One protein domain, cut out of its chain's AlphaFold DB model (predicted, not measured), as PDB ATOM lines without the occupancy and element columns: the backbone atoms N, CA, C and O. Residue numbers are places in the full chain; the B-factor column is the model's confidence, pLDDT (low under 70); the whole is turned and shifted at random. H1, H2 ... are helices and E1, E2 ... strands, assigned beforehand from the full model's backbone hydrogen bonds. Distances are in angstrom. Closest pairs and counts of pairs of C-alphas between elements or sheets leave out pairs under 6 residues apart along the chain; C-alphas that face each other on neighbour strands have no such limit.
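What this domain is: This is residues 219 to 337 of the 504 residues of the protein "Hypothetical protein" of Eutreptiella gymnastica (UniProt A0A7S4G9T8). The model is an elongated body in two parts: a cluster of four short helices, H2 to H5, and beyond it the longest helix, H6, which runs outward with H7 beside it. H1 lies at the far end of the cluster, and strand E1 sits among the loops of the H6 and H7 part. The printed part has 119 residues with seven named helices and one named strand, in the order H1 H2 H3 H4 H5 E1 H6 H7. It is mostly helix and compact, with a radius of gyration of the C-alphas of 15.0 A and spans of 51 by 31 by 22 A.

How they stand to each other: H6, residues 303 to 316, touches H7, residues 330 to 337, with residues 308 to 313 alone, at a shallow tilt of 30 degrees, the same way; the closest C-alphas, of Tyr 309 and Ala 337, are 5.3 A apart. With residues 303 to 304 alone, H6 only just touches H4, residues 257 to 264, with 3 pairs of C-alphas within 8 A, the closest those of Phe 264 and Met 303. H4 forms a helical hairpin with H3, residues 246 to 253; the closest C-alphas, of Gly 253 and Ala 260, are 4.3 A apart. H2, residues 234 to 242, touches H5, residues 268 to 277, about perpendicular at 86 degrees, closest at the C-alphas of Gln 239 and Ala 275. H1, residues 225 to 232, is close to but not clearly touching H2. E1, residues 289 to 291, pairs with no named strand. Every O i to N i+4 pair is within hydrogen-bond range in H2 to H7, and 3 of 4 in H1.

Where its parts are: H6 is 19.9 A long and H5 14.5 A. C-alpha 225 opens H1 at (167.029, 159.150, 161.459), and C-alpha 337 ends H7 at (176.859, 122.453, 164.107).

The domain as a whole: The farthest C-alphas, of Gly 222 and His 321, are 51.7 A apart. The printed part has no cut; H5 to E1, E1 to H6 and H6 to H7 are long links. The pLDDT is under 70 at residues 219 to 233, 280 to 287 and 292.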
ATOM      1  N   GLN A 219     173.315 155.535 169.984       46.81
ATOM      2  CA  GLN A 219     173.067 156.668 170.882       46.81
ATOM      3  C   GLN A 219     174.291 157.575 171.147       46.81
ATOM      4  O   GLN A 219     174.115 158.743 171.486       46.81
ATOM      5  N   THR A 220     175.525 157.090 170.961       45.25
ATOM      6  CA  THR A 220     176.786 157.807 171.289       45.25
ATOM      7  C   THR A 220     177.108 159.002 170.386       45.25
ATOM      8  O   THR A 220     177.963 159.827 170.713       45.25
ATOM      9  N   LYS A 221     176.420 159.136 169.250       44.75
ATOM     10  CA  LYS A 221     176.340 160.379 168.473       44.75
ATOM     11  C   LYS A 221     174.868 160.670 168.215       44.75
ATOM     12  O   LYS A 221     174.122 159.743 167.911       44.75
ATOM     13  N   GLY A 222     174.477 161.941 168.349       51.97
ATOM     14  CA  GLY A 222     173.077 162.387 168.377       51.97
ATOM     15  C   GLY A 222     172.194 161.722 167.311       51.97
ATOM     16  O   GLY A 222     172.657 161.482 166.192       51.97
ATOM     17  N   PRO A 223     170.936 161.389 167.648       52.94
ATOM     18  CA  PRO A 223     170.209 160.319 166.984       52.94
ATOM     19  C   PRO A 223     170.029 160.599 165.489       52.94
ATOM     20  O   PRO A 223     169.304 161.506 165.075       52.94
ATOM     21  N   SER A 224     170.680 159.776 164.666       64.62
ATOM     22  CA  SER A 224     170.402 159.716 163.228       64.62
ATOM     23  C   SER A 224     168.938 159.321 162.984       64.62
ATOM     24  O   SER A 224     168.297 158.746 163.863       64.62
ATOM     25  N   ALA A 225     168.395 159.576 161.788       68.12
ATOM     26  CA  ALA A 225     167.029 159.150 161.459       68.12
ATOM     27  C   ALA A 225     166.828 157.630 161.654       68.12
ATOM     28  O   ALA A 225     165.807 157.210 162.189       68.12
ATOM     29  N   LEU A 226     167.850 156.824 161.337       66.38
ATOM     30  CA  LEU A 226     167.884 155.388 161.638       66.38
ATOM     31  C   LEU A 226     167.987 155.086 163.141       66.38
ATOM     32  O   LEU A 226     167.358 154.151 163.615       66.38
ATOM     33  N   GLY A 227     168.742 155.878 163.909       66.31
ATOM     34  CA  GLY A 227     168.824 155.742 165.369       66.31
ATOM     35  C   GLY A 227     167.526 156.101 166.106       66.31
ATOM     36  O   GLY A 227     167.298 155.596 167.201       66.31
ATOM     37  N   ARG A 228     166.667 156.939 165.504       65.75
ATOM     38  CA  ARG A 228     165.262 157.099 165.920       65.75
ATOM     39  C   ARG A 228     164.428 155.897 165.496       65.75
ATOM     40  O   ARG A 228     163.834 155.261 166.348       65.75
ATOM     41  N   LEU A 229     164.489 155.487 164.227       68.94
ATOM     42  CA  LEU A 229     163.735 154.326 163.731       68.94
ATOM     43  C   LEU A 229     163.975 153.045 164.556       68.94
ATOM     44  O   LEU A 229     163.019 152.358 164.893       68.94
ATOM     45  N   PHE A 230     165.218 152.741 164.941       69.12
ATOM     46  CA  PHE A 230     165.523 151.581 165.793       69.12
ATOM     47  C   PHE A 230     165.053 151.717 167.248       69.12
ATOM     48  O   PHE A 230     164.898 150.706 167.925       69.12
ATOM     49  N   ARG A 231     164.846 152.944 167.737       66.75
ATOM     50  CA  ARG A 231     164.328 153.240 169.080       66.75
ATOM     51  C   ARG A 231     162.803 153.188 169.107       66.75
ATOM     52  O   ARG A 231     162.230 152.608 170.018       66.75
ATOM     53  N   ASP A 232     162.180 153.778 168.092       68.25
ATOM     54  CA  ASP A 232     160.744 154.054 168.042       68.25
ATOM     55  C   ASP A 232     159.965 152.928 167.325       68.25
ATOM     56  O   ASP A 232     158.773 152.748 167.554       68.25
ATOM     57  N   ALA A 233     160.638 152.159 166.457       68.44
ATOM     58  CA  ALA A 233     160.078 151.062 165.660       68.44
ATOM     59  C   ALA A 233     161.039 149.854 165.553       68.44
ATOM     60  O   ALA A 233     161.023 149.113 164.566       68.44
ATOM     61  N   GLY A 234     161.890 149.651 166.569       73.62
ATOM     62  CA  GLY A 234     162.866 148.556 166.614       73.62
ATOM     63  C   GLY A 234     162.227 147.180 166.423       73.62
ATOM     64  O   GLY A 234     162.667 146.416 165.564       73.62
ATOM     65  N   ASP A 235     161.141 146.893 167.144       77.75
ATOM     66  CA  ASP A 235     160.456 145.597 167.072       77.75
ATOM     67  C   ASP A 235     159.929 145.302 165.660       77.75
ATOM     68  O   ASP A 235     160.120 144.197 165.159       77.75
ATOM     69  N   ALA A 236     159.370 146.298 164.961       82.81
ATOM     70  CA  ALA A 236     158.909 146.147 163.579       82.81
ATOM     71  C   ALA A 236     160.063 145.834 162.603       82.81
ATOM     72  O   ALA A 236     159.900 145.038 161.675       82.81
ATOM     73  N   PHE A 237     161.252 146.407 162.826       86.25
ATOM     74  CA  PHE A 237     162.451 146.072 162.054       86.25
ATOM     75  C   PHE A 237     162.897 144.621 162.291       86.25
ATOM     76  O   PHE A 237     163.146 143.892 161.329       86.25
ATOM     77  N   TYR A 238     162.971 144.176 163.548       88.06
ATOM     78  CA  TYR A 238     163.365 142.800 163.861       88.06
ATOM     79  C   TYR A 238     162.300 141.780 163.426       88.06
ATOM     80  O   TYR A 238     162.660 140.719 162.921       88.06
ATOM     81  N   GLN A 239     161.009 142.121 163.496       86.69
ATOM     82  CA  GLN A 239     159.925 141.328 162.907       86.69
ATOM     83  C   GLN A 239     160.098 141.184 161.390       86.69
ATOM     84  O   GLN A 239     160.040 140.068 160.881       86.69
ATOM     85  N   MET A 240     160.388 142.270 160.663       87.19
ATOM     86  CA  MET A 240     160.673 142.214 159.222       87.19
ATOM     87  C   MET A 240     161.884 141.317 158.905       87.19
ATOM     88  O   MET A 240     161.853 140.565 157.928       87.19
ATOM     89  N   LEU A 241     162.937 141.345 159.734       88.50
ATOM     90  CA  LEU A 241     164.100 140.471 159.558       88.50
ATOM     91  C   LEU A 241     163.742 138.981 159.639       88.50
ATOM     92  O   LEU A 241     164.322 138.208 158.883       88.50
ATOM     93  N   LEU A 242     162.784 138.571 160.479       87.44
ATOM     94  CA  LEU A 242     162.354 137.167 160.604       87.44
ATOM     95  C   LEU A 242     161.677 136.614 159.332       87.44
ATOM     96  O   LEU A 242     161.623 135.401 159.144       87.44
ATOM     97  N   TYR A 243     161.217 137.484 158.425       85.94
ATOM     98  CA  TYR A 243     160.701 137.111 157.098       85.94
ATOM     99  C   TYR A 243     161.759 137.200 155.984       85.94
ATOM    100  O   TYR A 243     161.439 137.047 154.805       85.94
ATOM    101  N   CYS A 244     163.027 137.441 156.331       88.31
ATOM    102  CA  CYS A 244     164.136 137.498 155.385       88.31
ATOM    103  C   CYS A 244     164.958 136.200 155.400       88.31
ATOM    104  O   CYS A 244     165.072 135.501 156.408       88.31
ATOM    105  N   TRP A 245     165.643 135.913 154.293       89.94
ATOM    106  CA  TRP A 245     166.738 134.943 154.309       89.94
ATOM    107  C   TRP A 245     167.921 135.508 155.102       89.94
ATOM    108  O   TRP A 245     168.235 136.696 154.985       89.94
ATOM    109  N   THR A 246     168.660 134.652 155.813       90.25
ATOM    110  CA  THR A 246     169.893 135.030 156.532       90.25
ATOM    111  C   THR A 246     170.873 135.773 155.616       90.25
ATOM    112  O   THR A 246     171.520 136.734 156.030       90.25
ATOM    113  N   GLN A 247     170.974 135.372 154.343       88.94
ATOM    114  CA  GLN A 247     171.834 136.035 153.358       88.94
ATOM    115  C   GLN A 247     171.411 137.487 153.086       88.94
ATOM    116  O   GLN A 247     172.271 138.350 152.918       88.94
ATOM    117  N   ASP A 248     170.108 137.764 153.067       91.56
ATOM    118  CA  ASP A 248     169.549 139.076 152.743       91.56
ATOM    119  C   ASP A 248     169.567 140.001 153.972       91.56
ATOM    120  O   ASP A 248     170.018 141.142 153.864       91.56
ATOM    121  N   ALA A 249     169.282 139.473 155.168       90.44
ATOM    122  CA  ALA A 249     169.572 140.152 156.437       90.44
ATOM    123  C   ALA A 249     171.073 140.495 156.566       90.44
ATOM    124  O   ALA A 249     171.452 141.613 156.914       90.44
ATOM    125  N   SER A 250     171.955 139.563 156.188       89.88
ATOM    126  CA  SER A 250     173.406 139.772 156.163       89.88
ATOM    127  C   SER A 250     173.837 140.818 155.119       89.88
ATOM    128  O   SER A 250     174.804 141.549 155.347       89.88
ATOM    129  N   ARG A 251     173.152 140.928 153.972       91.44
ATOM    130  CA  ARG A 251     173.379 142.008 152.991       91.44
ATOM    131  C   ARG A 251     172.986 143.361 153.583       91.44
ATOM    132  O   ARG A 251     173.826 144.257 153.586       91.44
ATOM    133  N   LEU A 252     171.787 143.469 154.163       89.06
ATOM    134  CA  LEU A 252     171.296 144.680 154.829       89.06
ATOM    135  C   LEU A 252     172.259 145.157 155.926       89.06
ATOM    136  O   LEU A 252     172.645 146.325 155.954       89.06
ATOM    137  N   GLY A 253     172.740 144.231 156.763       87.62
ATOM    138  CA  GLY A 253     173.739 144.505 157.796       87.62
ATOM    139  C   GLY A 253     175.050 145.104 157.268       87.62
ATOM    140  O   GLY A 253     175.748 145.781 158.011       87.62
ATOM    141  N   ARG A 254     175.410 144.911 155.992       89.00
ATOM    142  CA  ARG A 254     176.623 145.506 155.396       89.00
ATOM    143  C   ARG A 254     176.403 146.908 154.812       89.00
ATOM    144  O   ARG A 254     177.384 147.553 154.456       89.00
ATOM    145  N   CYS A 255     175.164 147.398 154.720       88.38
ATOM    146  CA  CYS A 255     174.853 148.677 154.071       88.38
ATOM    147  C   CYS A 255     175.285 149.917 154.875       88.38
ATOM    148  O   CYS A 255     175.537 150.967 154.288       88.38
ATOM    149  N   SER A 256     175.364 149.838 156.208       84.75
ATOM    150  CA  SER A 256     175.821 150.947 157.062       84.75
ATOM    151  C   SER A 256     176.316 150.451 158.421       84.75
ATOM    152  O   SER A 256     176.018 149.329 158.820       84.75
ATOM    153  N   LYS A 257     177.029 151.297 159.178       81.31
ATOM    154  CA  LYS A 257     177.481 150.962 160.545       81.31
ATOM    155  C   LYS A 257     176.305 150.703 161.497       81.31
ATOM    156  O   LYS A 257     176.399 149.841 162.362       81.31
ATOM    157  N   GLN A 258     175.194 151.417 161.316       78.75
ATOM    158  CA  GLN A 258     173.977 151.259 162.110       78.75
ATOM    159  C   GLN A 258     173.259 149.940 161.786       78.75
ATOM    160  O   GLN A 258     172.841 149.239 162.701       78.75
ATOM    161  N   MET A 259     173.174 149.559 160.505       84.50
ATOM    162  CA  MET A 259     172.643 148.245 160.111       84.50
ATOM    163  C   MET A 259     173.562 147.111 160.574       84.50
ATOM    164  O   MET A 259     173.087 146.079 161.038       84.50
ATOM    165  N   ALA A 260     174.879 147.317 160.518       84.31
ATOM    166  CA  ALA A 260     175.855 146.350 160.997       84.31
ATOM    167  C   ALA A 260     175.738 146.123 162.512       84.31
ATOM    168  O   ALA A 260     175.836 144.985 162.963       84.31
ATOM    169  N   HIS A 261     175.459 147.178 163.285       81.81
ATOM    170  CA  HIS A 261     175.094 147.055 164.695       81.81
ATOM    171  C   HIS A 261     173.800 146.250 164.875       81.81
ATOM    172  O   HIS A 261     173.796 145.252 165.592       81.81
ATOM    173  N   ALA A 262     172.718 146.638 164.194       83.00
ATOM    174  CA  ALA A 262     171.404 146.009 164.350       83.00
ATOM    175  C   ALA A 262     171.378 144.519 163.952       83.00
ATOM    176  O   ALA A 262     170.627 143.750 164.535       83.00
ATOM    177  N   VAL A 263     172.198 144.091 162.985       87.06
ATOM    178  CA  VAL A 263     172.221 142.693 162.512       87.06
ATOM    179  C   VAL A 263     173.323 141.851 163.171       87.06
ATOM    180  O   VAL A 263     173.114 140.665 163.405       87.06
ATOM    181  N   PHE A 264     174.505 142.415 163.453       86.19
ATOM    182  CA  PHE A 264     175.685 141.629 163.855       86.19
ATOM    183  C   PHE A 264     176.184 141.864 165.288       86.19
ATOM    184  O   PHE A 264     177.159 141.217 165.674       86.19
ATOM    185  N   SER A 265     175.585 142.775 166.065       84.62
ATOM    186  CA  SER A 265     175.948 142.953 167.482       84.62
ATOM    187  C   SER A 265     175.456 141.795 168.355       84.62
ATOM    188  O   SER A 265     174.488 141.110 168.017       84.62
ATOM    189  N   ASP A 266     176.078 141.620 169.524       82.94
ATOM    190  CA  ASP A 266     175.619 140.658 170.536       82.94
ATOM    191  C   ASP A 266     174.197 141.005 171.041       82.94
ATOM    192  O   ASP A 266     173.447 140.123 171.449       82.94
ATOM    193  N   ALA A 267     173.792 142.278 170.944       81.38
ATOM    194  CA  ALA A 267     172.461 142.761 171.309       81.38
ATOM    195  C   ALA A 267     171.361 142.428 170.277       81.38
ATOM    196  O   ALA A 267     170.182 142.585 170.587       81.38
ATOM    197  N   ALA A 268     171.701 141.966 169.067       86.12
ATOM    198  CA  ALA A 268     170.714 141.671 168.024       86.12
ATOM    199  C   ALA A 268     169.841 140.441 168.347       86.12
ATOM    200  O   ALA A 268     168.652 140.428 168.031       86.12
ATOM    201  N   LEU A 269     170.405 139.411 168.993       88.25
ATOM    202  CA  LEU A 269     169.680 138.171 169.300       88.25
ATOM    203  C   LEU A 269     168.527 138.384 170.305       88.25
ATOM    204  O   LEU A 269     167.408 138.001 169.963       88.25
ATOM    205  N   PRO A 270     168.719 139.053 171.464       86.44
ATOM    206  CA  PRO A 270     167.611 139.388 172.364       86.44
ATOM    207  C   PRO A 270     166.482 140.176 171.683       86.44
ATOM    208  O   PRO A 270     165.308 139.973 171.979       86.44
ATOM    209  N   GLN A 271     166.813 141.054 170.734       86.44
ATOM    210  CA  GLN A 271     165.817 141.836 169.996       86.44
ATOM    211  C   GLN A 271     165.002 140.961 169.035       86.44
ATOM    212  O   GLN A 271     163.781 141.076 168.984       86.44
ATOM    213  N   LEU A 272     165.655 140.036 168.322       88.00
ATOM    214  CA  LEU A 272     164.989 139.036 167.478       88.00
ATOM    215  C   LEU A 272     164.090 138.100 168.298       88.00
ATOM    216  O   LEU A 272     163.017 137.722 167.830       88.00
ATOM    217  N   GLN A 273     164.503 137.742 169.517       88.12
ATOM    218  CA  GLN A 273     163.716 136.919 170.439       88.12
ATOM    219  C   GLN A 273     162.437 137.650 170.865       88.12
ATOM    220  O   GLN A 273     161.346 137.147 170.597       88.12
ATOM    221  N   ARG A 274     162.546 138.890 171.364       86.75
ATOM    222  CA  ARG A 274     161.374 139.726 171.695       86.75
ATOM    223  C   ARG A 274     160.462 139.971 170.490       86.75
ATOM    224  O   ARG A 274     159.246 139.873 170.606       86.75
ATOM    225  N   ALA A 275     161.033 140.221 169.312       86.19
ATOM    226  CA  ALA A 275     160.273 140.375 168.073       86.19
ATOM    227  C   ALA A 275     159.523 139.094 167.659       86.19
ATOM    228  O   ALA A 275     158.438 139.189 167.086       86.19
ATOM    229  N   THR A 276     160.076 137.915 167.967       85.38
ATOM    230  CA  THR A 276     159.428 136.610 167.745       85.38
ATOM    231  C   THR A 276     158.283 136.386 168.732       85.38
ATOM    232  O   THR A 276     157.222 135.923 168.328       85.38
ATOM    233  N   GLU A 277     158.460 136.748 170.004       83.06
ATOM    234  CA  GLU A 277     157.412 136.677 171.037       83.06
ATOM    235  C   GLU A 277     156.253 137.648 170.752       83.06
ATOM    236  O   GLU A 277     155.086 137.292 170.903       83.06
ATOM    237  N   ALA A 278     156.565 138.854 170.271       78.75
ATOM    238  CA  ALA A 278     155.587 139.868 169.879       78.75
ATOM    239  C   ALA A 278     154.863 139.560 168.551       78.75
ATOM    240  O   ALA A 278     153.898 140.244 168.202       78.75
ATOM    241  N   ALA A 279     155.314 138.561 167.783       72.38
ATOM    242  CA  ALA A 279     154.687 138.167 166.526       72.38
ATOM    243  C   ALA A 279     153.416 137.336 166.781       72.38
ATOM    244  O   ALA A 279     153.421 136.104 166.778       72.38
ATOM    245  N   LEU A 280     152.297 138.034 166.993       52.94
ATOM    246  CA  LEU A 280     150.971 137.439 167.152       52.94
ATOM    247  C   LEU A 280     150.504 136.756 165.855       52.94
ATOM    248  O   LEU A 280     149.978 137.398 164.947       52.94
ATOM    249  N   GLY A 281     150.665 135.435 165.799       55.31
ATOM    250  CA  GLY A 281     150.219 134.584 164.695       55.31
ATOM    251  C   GLY A 281     151.352 133.720 164.144       55.31
ATOM    252  O   GLY A 281     152.482 134.171 163.988       55.31
ATOM    253  N   GLY A 282     151.055 132.455 163.835       56.47
ATOM    254  CA  GLY A 282     152.039 131.437 163.430       56.47
ATOM    255  C   GLY A 282     152.687 131.622 162.049       56.47
ATOM    256  O   GLY A 282     153.058 130.632 161.427       56.47
ATOM    257  N   THR A 283     152.791 132.854 161.546       61.34
ATOM    258  CA  THR A 283     153.407 133.199 160.255       61.34
ATOM    259  C   THR A 283     154.931 133.273 160.317       61.34
ATOM    260  O   THR A 283     155.586 133.076 159.294       61.34
ATOM    261  N   VAL A 284     155.519 133.519 161.494       66.06
ATOM    262  CA  VAL A 284     156.974 133.428 161.683       66.06
ATOM    263  C   VAL A 284     157.392 131.957 161.649       66.06
ATOM    264  O   VAL A 284     156.952 131.154 162.476       66.06
ATOM    265  N   ARG A 285     158.265 131.598 160.699       67.31
ATOM    266  CA  ARG A 285     158.841 130.248 160.606       67.31
ATOM    267  C   ARG A 285     159.589 129.921 161.900       67.31
ATOM    268  O   ARG A 285     160.528 130.615 162.283       67.31
ATOM    269  N   LYS A 286     159.184 128.840 162.569       65.19
ATOM    270  CA  LYS A 286     159.875 128.350 163.764       65.19
ATOM    271  C   LYS A 286     161.179 127.665 163.358       65.19
ATOM    272  O   LYS A 286     161.165 126.717 162.572       65.19
ATOM    273  N   GLY A 287     162.280 128.124 163.945       69.25
ATOM    274  CA  GLY A 287     163.579 127.471 163.849       69.25
ATOM    275  C   GLY A 287     164.538 128.026 162.804       69.25
ATOM    276  O   GLY A 287     164.160 128.756 161.893       69.25
ATOM    277  N   LEU A 288     165.804 127.622 162.921       77.06
ATOM    278  CA  LEU A 288     166.733 127.686 161.798       77.06
ATOM    279  C   LEU A 288     166.297 126.607 160.803       77.06
ATOM    280  O   LEU A 288     166.305 125.428 161.143       77.06
ATOM    281  N   GLN A 289     165.873 127.012 159.608       75.06
ATOM    282  CA  GLN A 289     165.396 126.096 158.571       75.06
ATOM    283  C   GLN A 289     166.343 126.131 157.373       75.06
ATOM    284  O   GLN A 289     166.588 127.206 156.816       75.06
ATOM    285  N   LEU A 290     166.860 124.964 156.973       73.88
ATOM    286  CA  LEU A 290     167.593 124.789 155.717       73.88
ATOM    287  C   LEU A 290     166.607 124.371 154.619       73.88
ATOM    288  O   LEU A 290     166.129 123.239 154.622       73.88
ATOM    289  N   GLN A 291     166.324 125.278 153.683       71.69
ATOM    290  CA  GLN A 291     165.438 125.042 152.538       71.69
ATOM    291  C   GLN A 291     166.203 125.334 151.241       71.69
ATOM    292  O   GLN A 291     166.664 126.456 151.026       71.69
ATOM    293  N   GLY A 292     166.388 124.325 150.381       69.06
ATOM    294  CA  GLY A 292     167.110 124.477 149.105       69.06
ATOM    295  C   GLY A 292     168.535 125.034 149.254       69.06
ATOM    296  O   GLY A 292     168.957 125.872 148.461       69.06
ATOM    297  N   GLY A 293     169.248 124.655 150.321       72.56
ATOM    298  CA  GLY A 293     170.589 125.169 150.632       72.56
ATOM    299  C   GLY A 293     170.635 126.590 151.218       72.56
ATOM    300  O   GLY A 293     171.722 127.101 151.485       72.56
ATOM    301  N   ARG A 294     169.486 127.247 151.437       79.31
ATOM    302  CA  ARG A 294     169.390 128.588 152.038       79.31
ATOM    303  C   ARG A 294     168.884 128.505 153.478       79.31
ATOM    304  O   ARG A 294     168.044 127.669 153.800       79.31
ATOM    305  N   LEU A 295     169.389 129.398 154.330       85.44
ATOM    306  CA  LEU A 295     168.986 129.521 155.734       85.44
ATOM    307  C   LEU A 295     168.042 130.711 155.919       85.44
ATOM    308  O   LEU A 295     168.365 131.833 155.509       85.44
ATOM    309  N   TRP A 296     166.909 130.484 156.577       84.75
ATOM    310  CA  TRP A 296     166.033 131.555 157.063       84.75
ATOM    311  C   TRP A 296     166.686 132.341 158.202       84.75
ATOM    312  O   TRP A 296     167.540 131.815 158.918       84.75
ATOM    313  N   MET A 297     166.328 133.618 158.345       86.44
ATOM    314  CA  MET A 297     166.651 134.386 159.546       86.44
ATOM    315  C   MET A 297     165.782 133.889 160.709       86.44
ATOM    316  O   MET A 297     164.617 133.560 160.511       86.44
ATOM    317  N   HIS A 298     166.338 133.808 161.917       87.75
ATOM    318  CA  HIS A 298     165.650 133.226 163.072       87.75
ATOM    319  C   HIS A 298     166.218 133.770 164.396       87.75
ATOM    320  O   HIS A 298     167.266 134.415 164.411       87.75
ATOM    321  N   ALA A 299     165.543 133.474 165.510       89.00
ATOM    322  CA  ALA A 299     165.871 133.976 166.848       89.00
ATOM    323  C   ALA A 299     166.449 132.915 167.819       89.00
ATOM    324  O   ALA A 299     166.417 133.104 169.033       89.00
ATOM    325  N   LEU A 300     166.962 131.781 167.315       89.31
ATOM    326  CA  LEU A 300     167.513 130.716 168.183       89.31
ATOM    327  C   LEU A 300     168.999 130.897 168.518       89.31
ATOM    328  O   LEU A 300     169.434 130.454 169.574       89.31
ATOM    329  N   VAL A 301     169.786 131.482 167.608       90.69
ATOM    330  CA  VAL A 301     171.229 131.704 167.790       90.69
ATOM    331  C   VAL A 301     171.653 133.031 167.160       90.69
ATOM    332  O   VAL A 301     170.972 133.571 166.291       90.69
ATOM    333  N   SER A 302     172.792 133.563 167.594       90.12
ATOM    334  CA  SER A 302     173.314 134.846 167.125       90.12
ATOM    335  C   SER A 302     173.899 134.750 165.708       90.12
ATOM    336  O   SER A 302     174.391 133.701 165.288       90.12
ATOM    337  N   MET A 303     173.920 135.860 164.961       88.06
ATOM    338  CA  MET A 303     174.476 135.892 163.596       88.06
ATOM    339  C   MET A 303     175.922 135.364 163.458       88.06
ATOM    340  O   MET A 303     176.214 134.729 162.440       88.06
ATOM    341  N   PRO A 304     176.838 135.550 164.436       87.62
ATOM    342  CA  PRO A 304     178.126 134.856 164.448       87.62
ATOM    343  C   PRO A 304     178.006 133.323 164.403       87.62
ATOM    344  O   PRO A 304     178.711 132.694 163.612       87.62
ATOM    345  N   VAL A 305     177.092 132.740 165.188       89.81
ATOM    346  CA  VAL A 305     176.828 131.291 165.216       89.81
ATOM    347  C   VAL A 305     176.172 130.835 163.918       89.81
ATOM    348  O   VAL A 305     176.615 129.844 163.350       89.81
ATOM    349  N   VAL A 306     175.196 131.580 163.382       90.12
ATOM    350  CA  VAL A 306     174.571 131.263 162.080       90.12
ATOM    351  C   VAL A 306     175.618 131.208 160.962       90.12
ATOM    352  O   VAL A 306     175.607 130.292 160.142       90.12
ATOM    353  N   ASN A 307     176.562 132.153 160.938       88.00
ATOM    354  CA  ASN A 307     177.638 132.172 159.948       88.00
ATOM    355  C   ASN A 307     178.594 130.972 160.094       88.00
ATOM    356  O   ASN A 307     179.008 130.394 159.090       88.00
ATOM    357  N   ALA A 308     178.946 130.595 161.325       89.25
ATOM    358  CA  ALA A 308     179.792 129.433 161.589       89.25
ATOM    359  C   ALA A 308     179.067 128.105 161.269       89.25
ATOM    360  O   ALA A 308     179.650 127.246 160.609       89.25
ATOM    361  N   TYR A 309     177.778 127.985 161.608       91.19
ATOM    362  CA  TYR A 309     176.905 126.866 161.230       91.19
ATOM    363  C   TYR A 309     176.814 126.708 159.704       91.19
ATOM    364  O   TYR A 309     177.059 125.627 159.172       91.19
ATOM    365  N   ALA A 310     176.517 127.796 158.982       88.94
ATOM    366  CA  ALA A 310     176.393 127.792 157.524       88.94
ATOM    367  C   ALA A 310     177.690 127.356 156.827       88.94
ATOM    368  O   ALA A 310     177.650 126.662 155.810       88.94
ATOM    369  N   LYS A 311     178.841 127.753 157.387       89.62
ATOM    370  CA  LYS A 311     180.154 127.302 156.928       89.62
ATOM    371  C   LYS A 311     180.332 125.798 157.175       89.62
ATOM    372  O   LYS A 311     180.632 125.077 156.228       89.62
ATOM    373  N   ALA A 312     180.087 125.335 158.402       91.00
ATOM    374  CA  ALA A 312     180.291 123.941 158.788       91.00
ATOM    375  C   ALA A 312     179.419 122.965 157.973       91.00
ATOM    376  O   ALA A 312     179.948 121.982 157.466       91.00
ATOM    377  N   VAL A 313     178.129 123.277 157.760       89.50
ATOM    378  CA  VAL A 313     177.221 122.496 156.886       89.50
ATOM    379  C   VAL A 313     177.767 122.381 155.464       89.50
ATOM    380  O   VAL A 313     177.747 121.304 154.874       89.50
ATOM    381  N   LYS A 314     178.240 123.499 154.895       88.12
ATOM    382  CA  LYS A 314     178.742 123.535 153.518       88.12
ATOM    383  C   LYS A 314     180.020 122.707 153.354       88.12
ATOM    384  O   LYS A 314     180.216 122.102 152.304       88.12
ATOM    385  N   GLU A 315     180.890 122.719 154.359       90.62
ATOM    386  CA  GLU A 315     182.146 121.964 154.352       90.62
ATOM    387  C   GLU A 315     181.912 120.462 154.583       90.62
ATOM    388  O   GLU A 315     182.571 119.660 153.925       90.62
ATOM    389  N   ALA A 316     180.899 120.093 155.380       88.38
ATOM    390  CA  ALA A 316     180.600 118.700 155.724       88.38
ATOM    391  C   ALA A 316     180.051 117.877 154.548       88.38
ATOM    392  O   ALA A 316     180.051 116.652 154.614       88.38
ATOM    393  N   LYS A 317     179.561 118.537 153.483       87.44
ATOM    394  CA  LYS A 317     179.033 117.922 152.244       87.44
ATOM    395  C   LYS A 317     177.974 116.826 152.463       87.44
ATOM    396  O   LYS A 317     177.753 116.007 151.579       87.44
ATOM    397  N   ALA A 318     177.308 116.821 153.615       88.12
ATOM    398  CA  ALA A 318     176.300 115.824 153.931       88.12
ATOM    399  C   ALA A 318     175.016 116.041 153.120       88.12
ATOM    400  O   ALA A 318     174.552 117.168 152.933       88.12
ATOM    401  N   GLU A 319     174.424 114.944 152.667       89.62
ATOM    402  CA  GLU A 319     173.145 114.928 151.979       89.62
ATOM    403  C   GLU A 319     171.992 114.950 152.980       89.62
ATOM    404  O   GLU A 319     171.894 114.105 153.870       89.62
ATOM    405  N   PHE A 320     171.074 115.894 152.817       87.88
ATOM    406  CA  PHE A 320     169.926 116.035 153.704       87.88
ATOM    407  C   PHE A 320     168.718 115.303 153.122       87.88
ATOM    408  O   PHE A 320     168.007 115.828 152.268       87.88
ATOM    409  N   HIS A 321     168.453 114.101 153.630       86.50
ATOM    410  CA  HIS A 321     167.309 113.265 153.248       86.50
ATOM    411  C   HIS A 321     166.068 113.609 154.088       86.50
ATOM    412  O   HIS A 321     165.364 112.743 154.609       86.50
ATOM    413  N   VAL A 322     165.822 114.915 154.238       79.75
ATOM    414  CA  VAL A 322     164.698 115.524 154.964       79.75
ATOM    415  C   VAL A 322     164.147 116.710 154.156       79.75
ATOM    416  O   VAL A 322     164.944 117.439 153.565       79.75
ATOM    417  N   PRO A 323     162.818 116.957 154.116       70.81
ATOM    418  CA  PRO A 323     162.250 118.047 153.311       70.81
ATOM    419  C   PRO A 323     162.734 119.445 153.726       70.81
ATOM    420  O   PRO A 323     163.058 120.272 152.878       70.81
ATOM    421  N   GLU A 324     162.800 119.696 155.036       77.88
ATOM    422  CA  GLU A 324     163.397 120.886 155.643       77.88
ATOM    423  C   GLU A 324     164.076 120.463 156.954       77.88
ATOM    424  O   GLU A 324     163.474 119.778 157.784       77.88
ATOM    425  N   LEU A 325     165.329 120.873 157.170       80.81
ATOM    426  CA  LEU A 325     166.010 120.640 158.446       80.81
ATOM    427  C   LEU A 325     165.573 121.718 159.444       80.81
ATOM    428  O   LEU A 325     166.067 122.842 159.377       80.81
ATOM    429  N   VAL A 326     164.637 121.380 160.338       83.44
ATOM    430  CA  VAL A 326     164.041 122.318 161.310       83.44
ATOM    431  C   VAL A 326     164.541 122.058 162.732       83.44
ATOM    432  O   VAL A 326     164.448 120.930 163.238       83.44
ATOM    433  N   PHE A 327     165.005 123.122 163.390       86.62
ATOM    434  CA  PHE A 327     165.434 123.129 164.792       86.62
ATOM    435  C   PHE A 327     164.448 123.864 165.707       86.62
ATOM    436  O   PHE A 327     163.908 124.898 165.321       86.62
ATOM    437  N   THR A 328     164.240 123.373 166.927       83.69
ATOM    438  CA  THR A 328     163.330 123.979 167.917       83.69
ATOM    439  C   THR A 328     164.046 124.872 168.933       83.69
ATOM    440  O   THR A 328     163.452 125.831 169.424       83.69
ATOM    441  N   SER A 329     165.330 124.613 169.206       88.31
ATOM    442  CA  SER A 329     166.132 125.326 170.207       88.31
ATOM    443  C   SER A 329     167.542 125.655 169.699       88.31
ATOM    444  O   SER A 329     168.056 125.026 168.770       88.31
ATOM    445  N   GLY A 330     168.204 126.636 170.324       88.94
ATOM    446  CA  GLY A 330     169.612 126.951 170.037       88.94
ATOM    447  C   GLY A 330     170.574 125.808 170.391       88.94
ATOM    448  O   GLY A 330     171.629 125.673 169.767       88.94
ATOM    449  N   ALA A 331     170.187 124.940 171.333       88.75
ATOM    450  CA  ALA A 331     170.937 123.744 171.698       88.75
ATOM    451  C   ALA A 331     170.925 122.699 170.570       88.75
ATOM    452  O   ALA A 331     171.985 122.190 170.212       88.75
ATOM    453  N   GLU A 332     169.774 122.444 169.928       89.19
ATOM    454  CA  GLU A 332     169.725 121.551 168.759       89.19
ATOM    455  C   GLU A 332     170.563 122.093 167.583       89.19
ATOM    456  O   GLU A 332     171.276 121.326 166.931       89.19
ATOM    457  N   VAL A 333     170.522 123.413 167.327       91.25
ATOM    458  CA  VAL A 333     171.365 124.058 166.298       91.25
ATOM    459  C   VAL A 333     172.847 123.853 166.612       91.25
ATOM    460  O   VAL A 333     173.623 123.518 165.719       91.25
ATOM    461  N   THR A 334     173.237 124.032 167.877       90.50
ATOM    462  CA  THR A 334     174.622 123.864 168.341       90.50
ATOM    463  C   THR A 334     175.081 122.414 168.202       90.50
ATOM    464  O   THR A 334     176.146 122.180 167.637       90.50
ATOM    465  N   ALA A 335     174.268 121.439 168.623       90.50
ATOM    466  CA  ALA A 335     174.573 120.013 168.489       90.50
ATOM    467  C   ALA A 335     174.787 119.602 167.022       90.50
ATOM    468  O   ALA A 335     175.779 118.945 166.696       90.50
ATOM    469  N   ALA A 336     173.915 120.059 166.117       91.75
ATOM    470  CA  ALA A 336     174.091 119.850 164.683       91.75
ATOM    471  C   ALA A 336     175.361 120.522 164.151       91.75
ATOM    472  O   ALA A 336     176.136 119.881 163.450       91.75
ATOM    473  N   ALA A 337     175.635 121.774 164.526       92.00
ATOM    474  CA  ALA A 337     176.859 122.453 164.107       92.00
ATOM    475  C   ALA A 337     178.132 121.720 164.548       92.00
ATOM    476  O   ALA A 337     179.076 121.625 163.769       92.00
TER     477      ALA A 337